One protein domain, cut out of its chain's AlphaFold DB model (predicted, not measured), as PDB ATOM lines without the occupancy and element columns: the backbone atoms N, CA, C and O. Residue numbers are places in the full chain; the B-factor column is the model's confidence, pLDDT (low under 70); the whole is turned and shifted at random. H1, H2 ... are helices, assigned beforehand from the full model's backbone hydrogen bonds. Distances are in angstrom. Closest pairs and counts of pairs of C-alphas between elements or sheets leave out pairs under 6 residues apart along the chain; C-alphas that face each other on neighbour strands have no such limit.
ATOM      1  N   SER A  17     139.285 137.380 110.100       75.25
ATOM      2  CA  SER A  17     140.327 136.590 110.777       75.25
ATOM      3  C   SER A  17     141.449 137.474 111.339       75.25
ATOM      4  O   SER A  17     141.685 138.572 110.839       75.25
ATOM      5  N   TYR A  18     142.205 136.974 112.323       75.06
ATOM      6  CA  TYR A  18     143.398 137.661 112.846       75.06
ATOM      7  C   TYR A  18     144.359 138.148 111.754       75.06
ATOM      8  O   TYR A  18     144.730 139.316 111.752       75.06
ATOM      9  N   GLY A  19     144.733 137.279 110.809       76.31
ATOM     10  CA  GLY A  19     145.681 137.650 109.754       76.31
ATOM     11  C   GLY A  19     145.107 138.667 108.763       76.31
ATOM     12  O   GLY A  19     145.841 139.494 108.235       76.31
ATOM     13  N   ALA A  20     143.793 138.641 108.529       79.56
ATOM     14  CA  ALA A  20     143.130 139.640 107.693       79.56
ATOM     15  C   ALA A  20     143.041 141.005 108.400       79.56
ATOM     16  O   ALA A  20     143.287 142.031 107.774       79.56
ATOM     17  N   LEU A  21     142.787 141.019 109.712       82.56
ATOM     18  CA  LEU A  21     142.825 142.239 110.521       82.56
ATOM     19  C   LEU A  21     144.239 142.834 110.603       82.56
ATOM     20  O   LEU A  21     144.398 144.044 110.520       82.56
ATOM     21  N   GLU A  22     145.276 142.008 110.718       81.31
ATOM     22  CA  GLU A  22     146.667 142.479 110.682       81.31
ATOM     23  C   GLU A  22     146.991 143.178 109.352       81.31
ATOM     24  O   GLU A  22     147.521 144.289 109.358       81.31
ATOM     25  N   LYS A  23     146.590 142.586 108.218       85.19
ATOM     26  CA  LYS A  23     146.720 143.212 106.889       85.19
ATOM     27  C   LYS A  23     145.959 144.533 106.795       85.19
ATOM     28  O   LYS A  23     146.498 145.499 106.262       85.19
ATOM     29  N   LEU A  24     144.741 144.584 107.342       88.19
ATOM     30  CA  LEU A  24     143.940 145.805 107.396       88.19
ATOM     31  C   LEU A  24     144.674 146.921 108.149       88.19
ATOM     32  O   LEU A  24     144.754 148.042 107.660       88.19
ATOM     33  N   LEU A  25     145.248 146.612 109.314       86.94
ATOM     34  CA  LEU A  25     145.967 147.589 110.133       86.94
ATOM     35  C   LEU A  25     147.272 148.064 109.488       86.94
ATOM     36  O   LEU A  25     147.603 149.244 109.604       86.94
ATOM     37  N   ILE A  26     147.996 147.180 108.797       87.19
ATOM     38  CA  ILE A  26     149.180 147.556 108.009       87.19
ATOM     39  C   ILE A  26     148.777 148.540 106.909       87.19
ATOM     40  O   ILE A  26     149.374 149.608 106.809       87.19
ATOM     41  N   SER A  27     147.731 148.222 106.140       87.62
ATOM     42  CA  SER A  27     147.221 149.096 105.076       87.62
ATOM     43  C   SER A  27     146.781 150.460 105.617       87.62
ATOM     44  O   SER A  27     147.132 151.500 105.070       87.62
ATOM     45  N   LEU A  28     146.080 150.459 106.754       86.31
ATOM     46  CA  LEU A  28     145.544 151.663 107.382       86.31
ATOM     47  C   LEU A  28     146.623 152.593 107.948       86.31
ATOM     48  O   LEU A  28     146.434 153.804 107.981       86.31
ATOM     49  N   THR A  29     147.722 152.035 108.453       82.44
ATOM     50  CA  THR A  29     148.740 152.809 109.181       82.44
ATOM     51  C   THR A  29     150.039 153.007 108.411       82.44
ATOM     52  O   THR A  29     150.882 153.783 108.854       82.44
ATOM     53  N   GLY A  30     150.245 152.280 107.309       81.38
ATOM     54  CA  GLY A  30     151.521 152.229 106.593       81.38
ATOM     55  C   GLY A  30     152.680 151.658 107.426       81.38
ATOM     56  O   GLY A  30     153.838 151.804 107.042       81.38
ATOM     57  N   GLY A  31     152.392 151.057 108.585       74.06
ATOM     58  CA  GLY A  31     153.397 150.572 109.526       74.06
ATOM     59  C   GLY A  31     153.948 149.190 109.178       74.06
ATOM     60  O   GLY A  31     153.294 148.378 108.528       74.06
ATOM     61  N   GLU A  32     155.147 148.886 109.680       76.25
ATOM     62  CA  GLU A  32     155.722 147.547 109.560       76.25
ATOM     63  C   GLU A  32     154.915 146.503 110.342       76.25
ATOM     64  O   GLU A  32     154.440 146.750 111.456       76.25
ATOM     65  N   GLN A  33     154.844 145.285 109.797       73.62
ATOM     66  CA  GLN A  33     154.156 144.153 110.418       73.62
ATOM     67  C   GLN A  33     154.629 143.887 111.861       73.62
ATOM     68  O   GLN A  33     153.819 143.613 112.745       73.62
ATOM     69  N   SER A  34     155.929 144.034 112.127       67.38
ATOM     70  CA  SER A  34     156.555 143.884 113.450       67.38
ATOM     71  C   SER A  34     156.003 144.879 114.490       67.38
ATOM     72  O   SER A  34     155.747 144.522 115.645       67.38
ATOM     73  N   SER A  35     155.764 146.123 114.072       69.44
ATOM     74  CA  SER A  35     155.193 147.193 114.896       69.44
ATOM     75  C   SER A  35     153.714 146.940 115.188       69.44
ATOM     76  O   SER A  35     153.264 147.102 116.324       69.44
ATOM     77  N   ILE A  36     152.960 146.458 114.195       71.38
ATOM     78  CA  ILE A  36     151.553 146.093 114.379       71.38
ATOM     79  C   ILE A  36     151.431 144.893 115.315       71.38
ATOM     80  O   ILE A  36     150.729 145.005 116.317       71.38
ATOM     81  N   ALA A  37     152.155 143.800 115.063       66.19
ATOM     82  CA  ALA A  37     152.084 142.567 115.846       66.19
ATOM     83  C   ALA A  37     152.491 142.758 117.319       66.19
ATOM     84  O   ALA A  37     151.861 142.188 118.208       66.19
ATOM     85  N   SER A  38     153.504 143.589 117.592       62.19
ATOM     86  CA  SER A  38     153.947 143.891 118.963       62.19
ATOM     87  C   SER A  38     152.965 144.776 119.740       62.19
ATOM     88  O   SER A  38     152.864 144.659 120.962       62.19
ATOM     89  N   ARG A  39     152.212 145.639 119.045       60.78
ATOM     90  CA  ARG A  39     151.215 146.551 119.638       60.78
ATOM     91  C   ARG A  39     149.793 145.994 119.609       60.78
ATOM     92  O   ARG A  39     148.897 146.590 120.209       60.78
ATOM     93  N   PHE A  40     149.590 144.859 118.938       62.22
ATOM     94  CA  PHE A  40     148.283 144.258 118.704       62.22
ATOM     95  C   PHE A  40     147.669 143.753 120.001       62.22
ATOM     96  O   PHE A  40     147.828 142.607 120.428       62.22
ATOM     97  N   ARG A  41     146.914 144.636 120.649       55.34
ATOM     98  CA  ARG A  41     146.113 144.279 121.807       55.34
ATOM     99  C   ARG A  41     144.827 143.650 121.296       55.34
ATOM    100  O   ARG A  41     143.948 144.339 120.790       55.34
ATOM    101  N   LYS A  42     144.690 142.330 121.457       58.69
ATOM    102  CA  LYS A  42     143.390 141.672 121.284       58.69
ATOM    103  C   LYS A  42     142.415 142.368 122.243       58.69
ATOM    104  O   LYS A  42     142.540 142.181 123.454       58.69
ATOM    105  N   LEU A  43     141.473 143.168 121.736       52.09
ATOM    106  CA  LEU A  43     140.351 143.690 122.526       52.09
ATOM    107  C   LEU A  43     139.425 142.514 122.863       52.09
ATOM    108  O   LEU A  43     138.382 142.311 122.240       52.09
ATOM    109  N   ARG A  44     139.872 141.658 123.787       47.97
ATOM    110  CA  ARG A  44     139.101 140.527 124.297       47.97
ATOM    111  C   ARG A  44     138.215 141.029 125.433       47.97
ATOM    112  O   ARG A  44     138.765 141.515 126.424       47.97
ATOM    113  N   PRO A  45     136.892 140.831 125.376       39.59
ATOM    114  CA  PRO A  45     136.149 140.628 126.606       39.59
ATOM    115  C   PRO A  45     136.744 139.384 127.284       39.59
ATOM    116  O   PRO A  45     136.800 138.317 126.677       39.59
ATOM    117  N   LYS A  46     137.243 139.508 128.518       37.53
ATOM    118  CA  LYS A  46     137.757 138.356 129.287       37.53
ATOM    119  C   LYS A  46     136.643 137.410 129.778       37.53
ATOM    120  O   LYS A  46     136.975 136.351 130.290       37.53
ATOM    121  N   VAL A  60     141.019 132.847 115.840       59.84
ATOM    122  CA  VAL A  60     140.368 134.067 116.355       59.84
ATOM    123  C   VAL A  60     139.766 134.853 115.184       59.84
ATOM    124  O   VAL A  60     140.501 135.192 114.249       59.84
ATOM    125  N   SER A  61     138.472 135.167 115.259       65.44
ATOM    126  CA  SER A  61     137.793 136.080 114.338       65.44
ATOM    127  C   SER A  61     137.172 137.274 115.073       65.44
ATOM    128  O   SER A  61     136.946 137.237 116.284       65.44
ATOM    129  N   TYR A  62     136.974 138.362 114.335       71.00
ATOM    130  CA  TYR A  62     136.535 139.665 114.814       71.00
ATOM    131  C   TYR A  62     135.244 140.056 114.092       71.00
ATOM    132  O   TYR A  62     135.192 140.034 112.866       71.00
ATOM    133  N   ASP A  63     134.213 140.427 114.851       75.38
ATOM    134  CA  ASP A  63     133.011 141.069 114.309       75.38
ATOM    135  C   ASP A  63     133.315 142.494 113.789       75.38
ATOM    136  O   ASP A  63     134.432 143.011 113.948       75.38
ATOM    137  N   LEU A  64     132.336 143.126 113.127       80.06
ATOM    138  CA  LEU A  64     132.520 144.437 112.494       80.06
ATOM    139  C   LEU A  64     132.836 145.509 113.539       80.06
ATOM    140  O   LEU A  64     133.826 146.223 113.403       80.06
ATOM    141  N   SER A  65     132.068 145.568 114.626       77.56
ATOM    142  CA  SER A  65     132.267 146.537 115.707       77.56
ATOM    143  C   SER A  65     133.673 146.451 116.309       77.56
ATOM    144  O   SER A  65     134.330 147.469 116.517       77.56
ATOM    145  N   ARG A  66     134.188 145.238 116.544       77.38
ATOM    146  CA  ARG A  66     135.548 145.021 117.056       77.38
ATOM    147  C   ARG A  66     136.608 145.380 116.025       77.38
ATOM    148  O   ARG A  66     137.620 145.960 116.404       77.38
ATOM    149  N   THR A  67     136.370 145.085 114.753       83.31
ATOM    150  CA  THR A  67     137.257 145.490 113.654       83.31
ATOM    151  C   THR A  67     137.378 147.015 113.593       83.31
ATOM    152  O   THR A  67     138.485 147.542 113.693       83.31
ATOM    153  N   LEU A  68     136.250 147.729 113.541       87.31
ATOM    154  CA  LEU A  68     136.203 149.192 113.484       87.31
ATOM    155  C   LEU A  68     136.829 149.842 114.727       87.31
ATOM    156  O   LEU A  68     137.627 150.767 114.593       87.31
ATOM    157  N   ALA A  69     136.540 149.327 115.927       83.75
ATOM    158  CA  ALA A  69     137.131 149.834 117.166       83.75
ATOM    159  C   ALA A  69     138.662 149.682 117.184       83.75
ATOM    160  O   ALA A  69     139.367 150.621 117.553       83.75
ATOM    161  N   ILE A  70     139.193 148.526 116.765       85.31
ATOM    162  CA  ILE A  70     140.645 148.303 116.689       85.31
ATOM    163  C   ILE A  70     141.276 149.254 115.664       85.31
ATOM    164  O   ILE A  70     142.296 149.871 115.970       85.31
ATOM    165  N   CYS A  71     140.662 149.427 114.491       88.69
ATOM    166  CA  CYS A  71     141.137 150.372 113.480       88.69
ATOM    167  C   CYS A  71     141.172 151.817 114.004       88.69
ATOM    168  O   CYS A  71     142.187 152.497 113.843       88.69
ATOM    169  N   ALA A  72     140.118 152.263 114.693       86.44
ATOM    170  CA  ALA A  72     140.056 153.594 115.295       86.44
ATOM    171  C   ALA A  72     141.145 153.796 116.365       86.44
ATOM    172  O   ALA A  72     141.833 154.816 116.367       86.44
ATOM    173  N   ILE A  73     141.375 152.797 117.228       84.06
ATOM    174  CA  ILE A  73     142.440 152.839 118.245       84.06
ATOM    175  C   ILE A  73     143.810 152.993 117.588       84.06
ATOM    176  O   ILE A  73     144.631 153.781 118.058       84.06
ATOM    177  N   TYR A  74     144.065 152.253 116.510       85.44
ATOM    178  CA  TYR A  74     145.340 152.315 115.807       85.44
ATOM    179  C   TYR A  74     145.551 153.653 115.103       85.44
ATOM    180  O   TYR A  74     146.645 154.200 115.213       85.44
ATOM    181  N   GLN A  75     144.528 154.221 114.460       85.75
ATOM    182  CA  GLN A  75     144.638 155.565 113.887       85.75
ATOM    183  C   GLN A  75     144.939 156.621 114.957       85.75
ATOM    184  O   GLN A  75     145.851 157.423 114.782       85.75
ATOM    185  N   ILE A  76     144.248 156.584 116.101       81.19
ATOM    186  CA  ILE A  76     144.513 157.513 117.210       81.19
ATOM    187  C   ILE A  76     145.921 157.290 117.783       81.19
ATOM    188  O   ILE A  76     146.631 158.249 118.077       81.19
ATOM    189  N   ASN A  77     146.371 156.037 117.910       82.69
ATOM    190  CA  ASN A  77     147.712 155.721 118.404       82.69
ATOM    191  C   ASN A  77     148.831 156.242 117.484       82.69
ATOM    192  O   ASN A  77     149.894 156.604 117.992       82.69
ATOM    193  N   GLN A  78     148.601 156.331 116.167       83.00
ATOM    194  CA  GLN A  78     149.564 156.922 115.224       83.00
ATOM    195  C   GLN A  78     149.816 158.412 115.485       83.00
ATOM    196  O   GLN A  78     150.890 158.918 115.177       83.00
ATOM    197  N   LEU A  79     148.894 159.102 116.160       80.31
ATOM    198  CA  LEU A  79     149.054 160.498 116.576       80.31
ATOM    199  C   LEU A  79     149.931 160.650 117.831       80.31
ATOM    200  O   LEU A  79     149.803 161.622 118.567       80.31
ATOM    201  N   THR A  80     150.807 159.678 118.116       79.25
ATOM    202  CA  THR A  80     151.673 159.589 119.312       79.25
ATOM    203  C   THR A  80     150.936 159.476 120.652       79.25
ATOM    204  O   THR A  80     151.545 159.544 121.720       79.25
ATOM    205  N   ILE A  81     149.626 159.226 120.619       72.31
ATOM    206  CA  ILE A  81     148.815 159.014 121.819       72.31
ATOM    207  C   ILE A  81     149.096 157.611 122.370       72.31
ATOM    208  O   ILE A  81     148.981 156.634 121.623       72.31
ATOM    209  N   PRO A  82     149.425 157.457 123.670       75.00
ATOM    210  CA  PRO A  82     149.659 156.147 124.270       75.00
ATOM    211  C   PRO A  82     148.497 155.181 124.022       75.00
ATOM    212  O   PRO A  82     147.334 155.554 124.158       75.00
ATOM    213  N   LEU A  83     148.804 153.917 123.717       71.12
ATOM    214  CA  LEU A  83     147.801 152.920 123.317       71.12
ATOM    215  C   LEU A  83     146.663 152.766 124.341       71.12
ATOM    216  O   LEU A  83     145.515 152.583 123.956       71.12
ATOM    217  N   GLY A  84     146.965 152.863 125.642       65.19
ATOM    218  CA  GLY A  84     145.943 152.852 126.694       65.19
ATOM    219  C   GLY A  84     144.949 154.009 126.563       65.19
ATOM    220  O   GLY A  84     143.749 153.777 126.580       65.19
ATOM    221  N   HIS A  85     145.442 155.226 126.324       66.19
ATOM    222  CA  HIS A  85     144.591 156.402 126.139       66.19
ATOM    223  C   HIS A  85     143.805 156.340 124.825       66.19
ATOM    224  O   HIS A  85     142.652 156.748 124.787       66.19
ATOM    225  N   ALA A  86     144.393 155.795 123.756       73.62
ATOM    226  CA  ALA A  86     143.675 155.582 122.499       73.62
ATOM    227  C   ALA A  86     142.482 154.626 122.683       73.62
ATOM    228  O   ALA A  86     141.403 154.883 122.154       73.62
ATOM    229  N   VAL A  87     142.648 153.559 123.479       71.19
ATOM    230  CA  VAL A  87     141.537 152.674 123.871       71.19
ATOM    231  C   VAL A  87     140.462 153.459 124.620       71.19
ATOM    232  O   VAL A  87     139.297 153.372 124.243       71.19
ATOM    233  N   ASP A  88     140.836 154.248 125.628       65.62
ATOM    234  CA  ASP A  88     139.873 155.016 126.426       65.62
ATOM    235  C   ASP A  88     139.071 156.010 125.567       65.62
ATOM    236  O   ASP A  88     137.848 156.095 125.695       65.62
ATOM    237  N   LEU A  89     139.739 156.698 124.632       68.12
ATOM    238  CA  LEU A  89     139.106 157.631 123.696       68.12
ATOM    239  C   LEU A  89     138.097 156.928 122.781       68.12
ATOM    240  O   LEU A  89     136.987 157.428 122.604       68.12
ATOM    241  N   VAL A  90     138.441 155.760 122.228       75.31
ATOM    242  CA  VAL A  90     137.513 155.006 121.369       75.31
ATOM    243  C   VAL A  90     136.336 154.455 122.163       75.31
ATOM    244  O   VAL A  90     135.199 154.536 121.711       75.31
ATOM    245  N   VAL A  91     136.578 153.908 123.354       70.94
ATOM    246  CA  VAL A  91     135.515 153.320 124.180       70.94
ATOM    247  C   VAL A  91     134.551 154.398 124.684       70.94
ATOM    248  O   VAL A  91     133.342 154.157 124.724       70.94
ATOM    249  N   GLY A  92     135.068 155.573 125.052       63.50
ATOM    250  CA  GLY A  92     134.273 156.699 125.539       63.50
ATOM    251  C   GLY A  92     133.370 157.335 124.478       63.50
ATOM    252  O   GLY A  92     132.282 157.789 124.831       63.50
ATOM    253  N   ASN A  93     133.790 157.305 123.206       68.88
ATOM    254  CA  ASN A  93     133.121 157.946 122.063       68.88
ATOM    255  C   ASN A  93     132.623 156.925 121.018       68.88
ATOM    256  O   ASN A  93     132.531 157.219 119.827       68.88
ATOM    257  N   TRP A  94     132.386 155.676 121.437       76.12
ATOM    258  CA  TRP A  94     132.042 154.591 120.515       76.12
ATOM    259  C   TRP A  94     130.783 154.858 119.669       76.12
ATOM    260  O   TRP A  94     130.858 154.596 118.470       76.12
ATOM    261  N   PRO A  95     129.663 155.384 120.210       73.06
ATOM    262  CA  PRO A  95     128.468 155.654 119.409       73.06
ATOM    263  C   PRO A  95     128.731 156.637 118.264       73.06
ATOM    264  O   PRO A  95     128.317 156.394 117.134       73.06
ATOM    265  N   GLU A  96     129.479 157.707 118.530       73.69
ATOM    266  CA  GLU A  96     129.818 158.731 117.542       73.69
ATOM    267  C   GLU A  96     130.779 158.183 116.476       73.69
ATOM    268  O   GLU A  96     130.611 158.451 115.285       73.69
ATOM    269  N   ILE A  97     131.752 157.361 116.886       79.81
ATOM    270  CA  ILE A  97     132.669 156.673 115.967       79.81
ATOM    271  C   ILE A  97     131.907 155.670 115.092       79.81
ATOM    272  O   ILE A  97     132.125 155.627 113.882       79.81
ATOM    273  N   ALA A  98     131.002 154.882 115.677       81.25
ATOM    274  CA  ALA A  98     130.183 153.916 114.954       81.25
ATOM    275  C   ALA A  98     129.275 154.616 113.933       81.25
ATOM    276  O   ALA A  98     129.261 154.211 112.769       81.25
ATOM    277  N   GLN A  99     128.610 155.708 114.326       76.94
ATOM    278  CA  GLN A  99     127.796 156.519 113.421       76.94
ATOM    279  C   GLN A  99     128.614 157.079 112.257       76.94
ATOM    280  O   GLN A  99     128.176 157.040 111.110       76.94
ATOM    281  N   ALA A 100     129.821 157.576 112.524       79.50
ATOM    282  CA  ALA A 100     130.682 158.077 111.464       79.50
ATOM    283  C   ALA A 100     131.169 156.970 110.519       79.50
ATOM    284  O   ALA A 100     131.264 157.207 109.319       79.50
ATOM    285  N   CYS A 101     131.429 155.759 111.021       86.00
ATOM    286  CA  CYS A 101     131.726 154.598 110.179       86.00
ATOM    287  C   CYS A 101     130.527 154.187 109.308       86.00
ATOM    288  O   CYS A 101     130.725 153.852 108.144       86.00
ATOM    289  N   ILE A 102     129.298 154.238 109.832       83.12
ATOM    290  CA  ILE A 102     128.071 153.992 109.052       83.12
ATOM    291  C   ILE A 102     127.936 155.033 107.940       83.12
ATOM    292  O   ILE A 102     127.810 154.679 106.770       83.12
ATOM    293  N   ASN A 103     128.032 156.316 108.299       79.56
ATOM    294  CA  ASN A 103     127.917 157.419 107.350       79.56
ATOM    295  C   ASN A 103     129.014 157.358 106.274       79.56
ATOM    296  O   ASN A 103     128.751 157.640 105.110       79.56
ATOM    297  N   ALA A 104     130.236 156.962 106.644       80.88
ATOM    298  CA  ALA A 104     131.339 156.768 105.706       80.88
ATOM    299  C   ALA A 104     131.117 155.585 104.745       80.88
ATOM    300  O   ALA A 104     131.617 155.619 103.625       80.88
ATOM    301  N   GLY A 105     130.370 154.558 105.163       73.75
ATOM    302  CA  GLY A 105     130.008 153.412 104.326       73.75
ATOM    303  C   GLY A 105     128.822 153.650 103.388       73.75
ATOM    304  O   GLY A 105     128.596 152.833 102.500       73.75
ATOM    305  N   SER A 106     128.080 154.749 103.551       70.88
ATOM    306  CA  SER A 106     126.934 155.085 102.700       70.88
ATOM    307  C   SER A 106     127.360 155.891 101.467       70.88
ATOM    308  O   SER A 106     127.986 156.948 101.578       70.88
ATOM    309  N   GLU A 107     126.996 155.423 100.266       61.44
ATOM    310  CA  GLU A 107     127.295 156.123  99.006       61.44
ATOM    311  C   GLU A 107     126.602 157.492  98.907       61.44
ATOM    312  O   GLU A 107     127.156 158.422  98.320       61.44
ATOM    313  N   GLU A 108     125.427 157.643  99.526       54.44
ATOM    314  CA  GLU A 108     124.605 158.860  99.462       54.44
ATOM    315  C   GLU A 108     125.161 160.014 100.305       54.44
ATOM    316  O   GLU A 108     124.790 161.170 100.101       54.44
ATOM    317  N   THR A 109     126.053 159.727 101.258       52.78
ATOM    318  CA  THR A 109     126.491 160.702 102.265       52.78
ATOM    319  C   THR A 109     127.977 161.037 102.217       52.78
ATOM    320  O   THR A 109     128.436 161.653 103.158       52.78
ATOM    321  N   ARG A 110     128.729 160.748 101.139       52.38
ATOM    322  CA  ARG A 110     130.203 160.943 100.998       52.38
ATOM    323  C   ARG A 110     130.773 162.385 101.150       52.38
ATOM    324  O   ARG A 110     131.684 162.783 100.429       52.38
ATOM    325  N   ARG A 154     136.399 157.252 106.999       83.81
ATOM    326  CA  ARG A 154     136.417 156.797 105.594       83.81
ATOM    327  C   ARG A 154     137.641 155.954 105.316       83.81
ATOM    328  O   ARG A 154     137.509 154.869 104.776       83.81
ATOM    329  N   LEU A 155     138.807 156.369 105.815       86.56
ATOM    330  CA  LEU A 155     140.026 155.572 105.678       86.56
ATOM    331  C   LEU A 155     139.852 154.163 106.259       86.56
ATOM    332  O   LEU A 155     140.351 153.202 105.679       86.56
ATOM    333  N   ILE A 156     139.129 154.017 107.376       89.56
ATOM    334  CA  ILE A 156     138.831 152.701 107.962       89.56
ATOM    335  C   ILE A 156     137.930 151.888 107.030       89.56
ATOM    336  O   ILE A 156     138.233 150.728 106.746       89.56
ATOM    337  N   VAL A 157     136.829 152.488 106.577       88.50
ATOM    338  CA  VAL A 157     135.805 151.816 105.770       88.50
ATOM    339  C   VAL A 157     136.327 151.463 104.375       88.50
ATOM    340  O   VAL A 157     136.156 150.324 103.952       88.50
ATOM    341  N   ASP A 158     137.049 152.364 103.710       87.88
ATOM    342  CA  ASP A 158     137.631 152.162 102.376       87.88
ATOM    343  C   ASP A 158     138.687 151.049 102.382       87.88
ATOM    344  O   ASP A 158     138.708 150.193 101.494       87.88
ATOM    345  N   ASN A 159     139.548 151.011 103.407       89.00
ATOM    346  CA  ASN A 159     140.526 149.930 103.560       89.00
ATOM    347  C   ASN A 159     139.840 148.589 103.860       89.00
ATOM    348  O   ASN A 159     140.284 147.548 103.371       89.00
ATOM    349  N   LEU A 160     138.758 148.600 104.646       88.62
ATOM    350  CA  LEU A 160     137.978 147.399 104.928       88.62
ATOM    351  C   LEU A 160     137.273 146.886 103.664       88.62
ATOM    352  O   LEU A 160     137.357 145.694 103.382       88.62
ATOM    353  N   ALA A 161     136.648 147.766 102.882       85.81
ATOM    354  CA  ALA A 161     136.011 147.422 101.612       85.81
ATOM    355  C   ALA A 161     137.032 146.867 100.604       85.81
ATOM    356  O   ALA A 161     136.852 145.765 100.090       85.81
ATOM    357  N   SER A 162     138.171 147.549 100.439       86.00
ATOM    358  CA  SER A 162     139.253 147.119  99.539       86.00
ATOM    359  C   SER A 162     139.793 145.729  99.892       86.00
ATOM    360  O   SER A 162     140.083 144.920  99.011       86.00
ATOM    361  N   LEU A 163     139.916 145.420 101.190       83.88
ATOM    362  CA  LEU A 163     140.341 144.099 101.648       83.88
ATOM    363  C   LEU A 163     139.333 143.009 101.258       83.88
ATOM    364  O   LEU A 163     139.748 141.901 100.909       83.88
ATOM    365  N   PHE A 164     138.033 143.303 101.324       77.94
ATOM    366  CA  PHE A 164     136.971 142.362 100.957       77.94
ATOM    367  C   PHE A 164     136.883 142.157  99.443       77.94
ATOM    368  O   PHE A 164     136.790 141.004  99.010       77.94
ATOM    369  N   ASP A 165     137.032 143.226  98.660       77.44
ATOM    370  CA  ASP A 165     137.068 143.174  97.195       77.44
ATOM    371  C   ASP A 165     138.250 142.338  96.689       77.44
ATOM    372  O   ASP A 165     138.087 141.451  95.852       77.44
ATOM    373  N   ALA A 166     139.442 142.545  97.258       68.75
ATOM    374  CA  ALA A 166     140.651 141.813  96.876       68.75
ATOM    375  C   ALA A 166     140.628 140.325  97.274       68.75
ATOM    376  O   ALA A 166     141.373 139.516  96.719       68.75
ATOM    377  N   SER A 167     139.809 139.962  98.260       62.97
ATOM    378  CA  SER A 167     139.808 138.628  98.865       62.97
ATOM    379  C   SER A 167     138.665 137.732  98.372       62.97
ATOM    380  O   SER A 167     138.596 136.575  98.786       62.97
ATOM    381  N   GLY A 168     137.766 138.243  97.520       58.25
ATOM    382  CA  GLY A 168     136.616 137.492  97.003       58.25
ATOM    383  C   GLY A 168     135.614 137.065  98.083       58.25
ATOM    384  O   GLY A 168     134.884 136.094  97.891       58.25
ATOM    385  N   PHE A 169     135.602 137.744  99.238       59.84
ATOM    386  CA  PHE A 169     134.625 137.477 100.296       59.84
ATOM    387  C   PHE A 169     133.223 137.912  99.858       59.84
ATOM    388  O   PHE A 169     133.055 138.810  99.035       59.84
ATOM    389  N   HIS A 170     132.199 137.308 100.462       62.91
ATOM    390  CA  HIS A 170     130.809 137.703 100.262       62.91
ATOM    391  C   HIS A 170     130.599 139.164 100.696       62.91
ATOM    392  O   HIS A 170     130.440 139.435 101.888       62.91
ATOM    393  N   GLN A 171     130.576 140.106  99.742       66.81
ATOM    394  CA  GLN A 171     130.258 141.525  99.982       66.81
ATOM    395  C   GLN A 171     128.933 141.694 100.750       66.81
ATOM    396  O   GLN A 171     128.809 142.583 101.590       66.81
ATOM    397  N   SER A 172     127.985 140.771 100.553       69.31
ATOM    398  CA  SER A 172     126.729 140.691 101.307       69.31
ATOM    399  C   SER A 172     126.931 140.546 102.820       69.31
ATOM    400  O   SER A 172     126.169 141.118 103.590       69.31
ATOM    401  N   SER A 173     127.967 139.835 103.279       72.38
ATOM    402  CA  SER A 173     128.251 139.662 104.714       72.38
ATOM    403  C   SER A 173     128.713 140.961 105.384       72.38
ATOM    404  O   SER A 173     128.317 141.248 106.515       72.38
ATOM    405  N   LEU A 174     129.508 141.769 104.674       79.38
ATOM    406  CA  LEU A 174     129.955 143.084 105.130       79.38
ATOM    407  C   LEU A 174     128.792 144.082 105.127       79.38
ATOM    408  O   LEU A 174     128.585 144.761 106.130       79.38
ATOM    409  N   ALA A 175     127.997 144.106 104.052       79.19
ATOM    410  CA  ALA A 175     126.801 144.940 103.951       79.19
ATOM    411  C   ALA A 175     125.803 144.638 105.082       79.19
ATOM    412  O   ALA A 175     125.440 145.536 105.837       79.19
ATOM    413  N   ASN A 176     125.476 143.361 105.309       73.00
ATOM    414  CA  ASN A 176     124.610 142.927 106.411       73.00
ATOM    415  C   ASN A 176     125.152 143.344 107.789       73.00
ATOM    416  O   ASN A 176     124.384 143.604 108.718       73.00
ATOM    417  N   ALA A 177     126.474 143.363 107.968       72.94
ATOM    418  CA  ALA A 177     127.080 143.799 109.218       72.94
ATOM    419  C   ALA A 177     126.989 145.317 109.404       72.94
ATOM    420  O   ALA A 177     126.727 145.759 110.523       72.94
ATOM    421  N   PHE A 178     127.136 146.100 108.333       81.06
ATOM    422  CA  PHE A 178     126.872 147.537 108.360       81.06
ATOM    423  C   PHE A 178     125.391 147.847 108.582       81.06
ATOM    424  O   PHE A 178     125.106 148.727 109.377       81.06
ATOM    425  N   GLU A 179     124.453 147.090 108.010       76.25
ATOM    426  CA  GLU A 179     123.018 147.230 108.315       76.25
ATOM    427  C   GLU A 179     122.701 146.925 109.786       76.25
ATOM    428  O   GLU A 179     121.830 147.548 110.394       76.25
ATOM    429  N   ARG A 180     123.393 145.949 110.390       68.88
ATOM    430  CA  ARG A 180     123.285 145.689 111.834       68.88
ATOM    431  C   ARG A 180     123.871 146.838 112.646       68.88
ATOM    432  O   ARG A 180     123.253 147.250 113.618       68.88
ATOM    433  N   LEU A 181     125.022 147.366 112.237       72.50
ATOM    434  CA  LEU A 181     125.638 148.520 112.882       72.50
ATOM    435  C   LEU A 181     124.738 149.760 112.770       72.50
ATOM    436  O   LEU A 181     124.526 150.437 113.764       72.50
ATOM    437  N   ASP A 182     124.155 150.020 111.601       75.81
ATOM    438  CA  ASP A 182     123.199 151.102 111.345       75.81
ATOM    439  C   ASP A 182     121.916 150.925 112.161       75.81
ATOM    440  O   ASP A 182     121.444 151.852 112.807       75.81
ATOM    441  N   ARG A 183     121.413 149.699 112.291       66.38
ATOM    442  CA  ARG A 183     120.339 149.420 113.245       66.38
ATOM    443  C   ARG A 183     120.739 149.775 114.673       66.38
ATOM    444  O   ARG A 183     119.897 150.305 115.387       66.38
ATOM    445  N   ASP A 184     121.986 149.505 115.062       64.94
ATOM    446  CA  ASP A 184     122.544 149.737 116.398       64.94
ATOM    447  C   ASP A 184     123.021 151.185 116.644       64.94
ATOM    448  O   ASP A 184     123.231 151.558 117.800       64.94
ATOM    449  N   PHE A 185     123.160 152.047 115.631       67.12
ATOM    450  CA  PHE A 185     123.635 153.429 115.838       67.12
ATOM    451  C   PHE A 185     122.959 154.492 114.955       67.12
ATOM    452  O   PHE A 185     122.808 155.608 115.430       67.12
TER     453      PHE A 185
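This is residues 17 to 46, 60 to 110 and 154 to 185 of the 315 residues of an uncharacterized protein of Sphingomonadales bacterium (UniProt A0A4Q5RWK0). Helix H3 forms the core of a rounded, all-helix body, with H4 on one side of it, H1 on the roughly opposite side, and H5 and H7 at the end where H3 begins. H6 packs on H1 and on H5, and the short H2 sits on H1, far from the middle; the helices that touch cross one another, with no shallow tilt among them. The printed part has 113 residues, with seven named helices in the order H1 to H7 and no named strand. It is compact, with a radius of gyration of the C-alphas of 13.6 A, and spans 35 by 31 by 30 A.

H3 is residues 64 to 78, 21.3 A from first to last C-alpha, and begins with C-alpha 64 at (132.520, 144.437, 112.494). H7, also 15 residues, is residues 171 to 185, 20.9 A long, and ends with C-alpha 185 at (123.635, 153.429, 115.838). H6 is residues 154 to 167, 19.7 A. H1 is residues 18 to 29, 16.5 A, and begins with C-alpha 18 at (143.398, 137.661, 112.846). H5 is residues 94 to 105, 16.4 A. H4 is residues 83 to 92, and H2 is residues 33 to 39.

H3 is the hub, touching five helices. It touches H4 at a steep tilt of 49 degrees, opposite ways, with the closest C-alphas, those of Ile 73 and Ala 86, 5.2 A apart. It touches H1 at a steep tilt of 40 degrees, the same way, closest at the C-alphas of Leu 25 and Cys 71, 6.5 A. With residues 64 to 65 alone it touches H7, about perpendicular at 80 degrees, closest at the C-alphas of Leu 64 and Ala 177, 6.4 A. With residues 65 to 69 alone it touches H5, closest at the C-alphas of Ser 65 and Ala 98, 7.7 A. H3 and H6 only just touch, with 3 pairs of C-alphas within 8 A; the closest are those of Cys 71 and Ile 156, 6.4 A. H5 touches H7, closest at the C-alphas of Gln 99 and Phe 185, 5.7 A. H2 touches H1 alone, closest at the C-alphas of Ile 26 and Gln 33, 6.5 A. H1 and H7 are apart, for instance. In each of the seven helices every O i to N i+4 pair is within hydrogen-bond range.

The two C-alphas farthest apart, those of Lys 46 and Glu 108, are 38.5 A apart. Residues 47 to 59 and 111 to 153 are not printed; the C-alphas across these cuts are 13.9 A and 8.8 A apart. The links printed whole are tight. The mean pLDDT of the printed part is 74.2, with 35 residues under 70, among them 37 to 46 and 166 to 172.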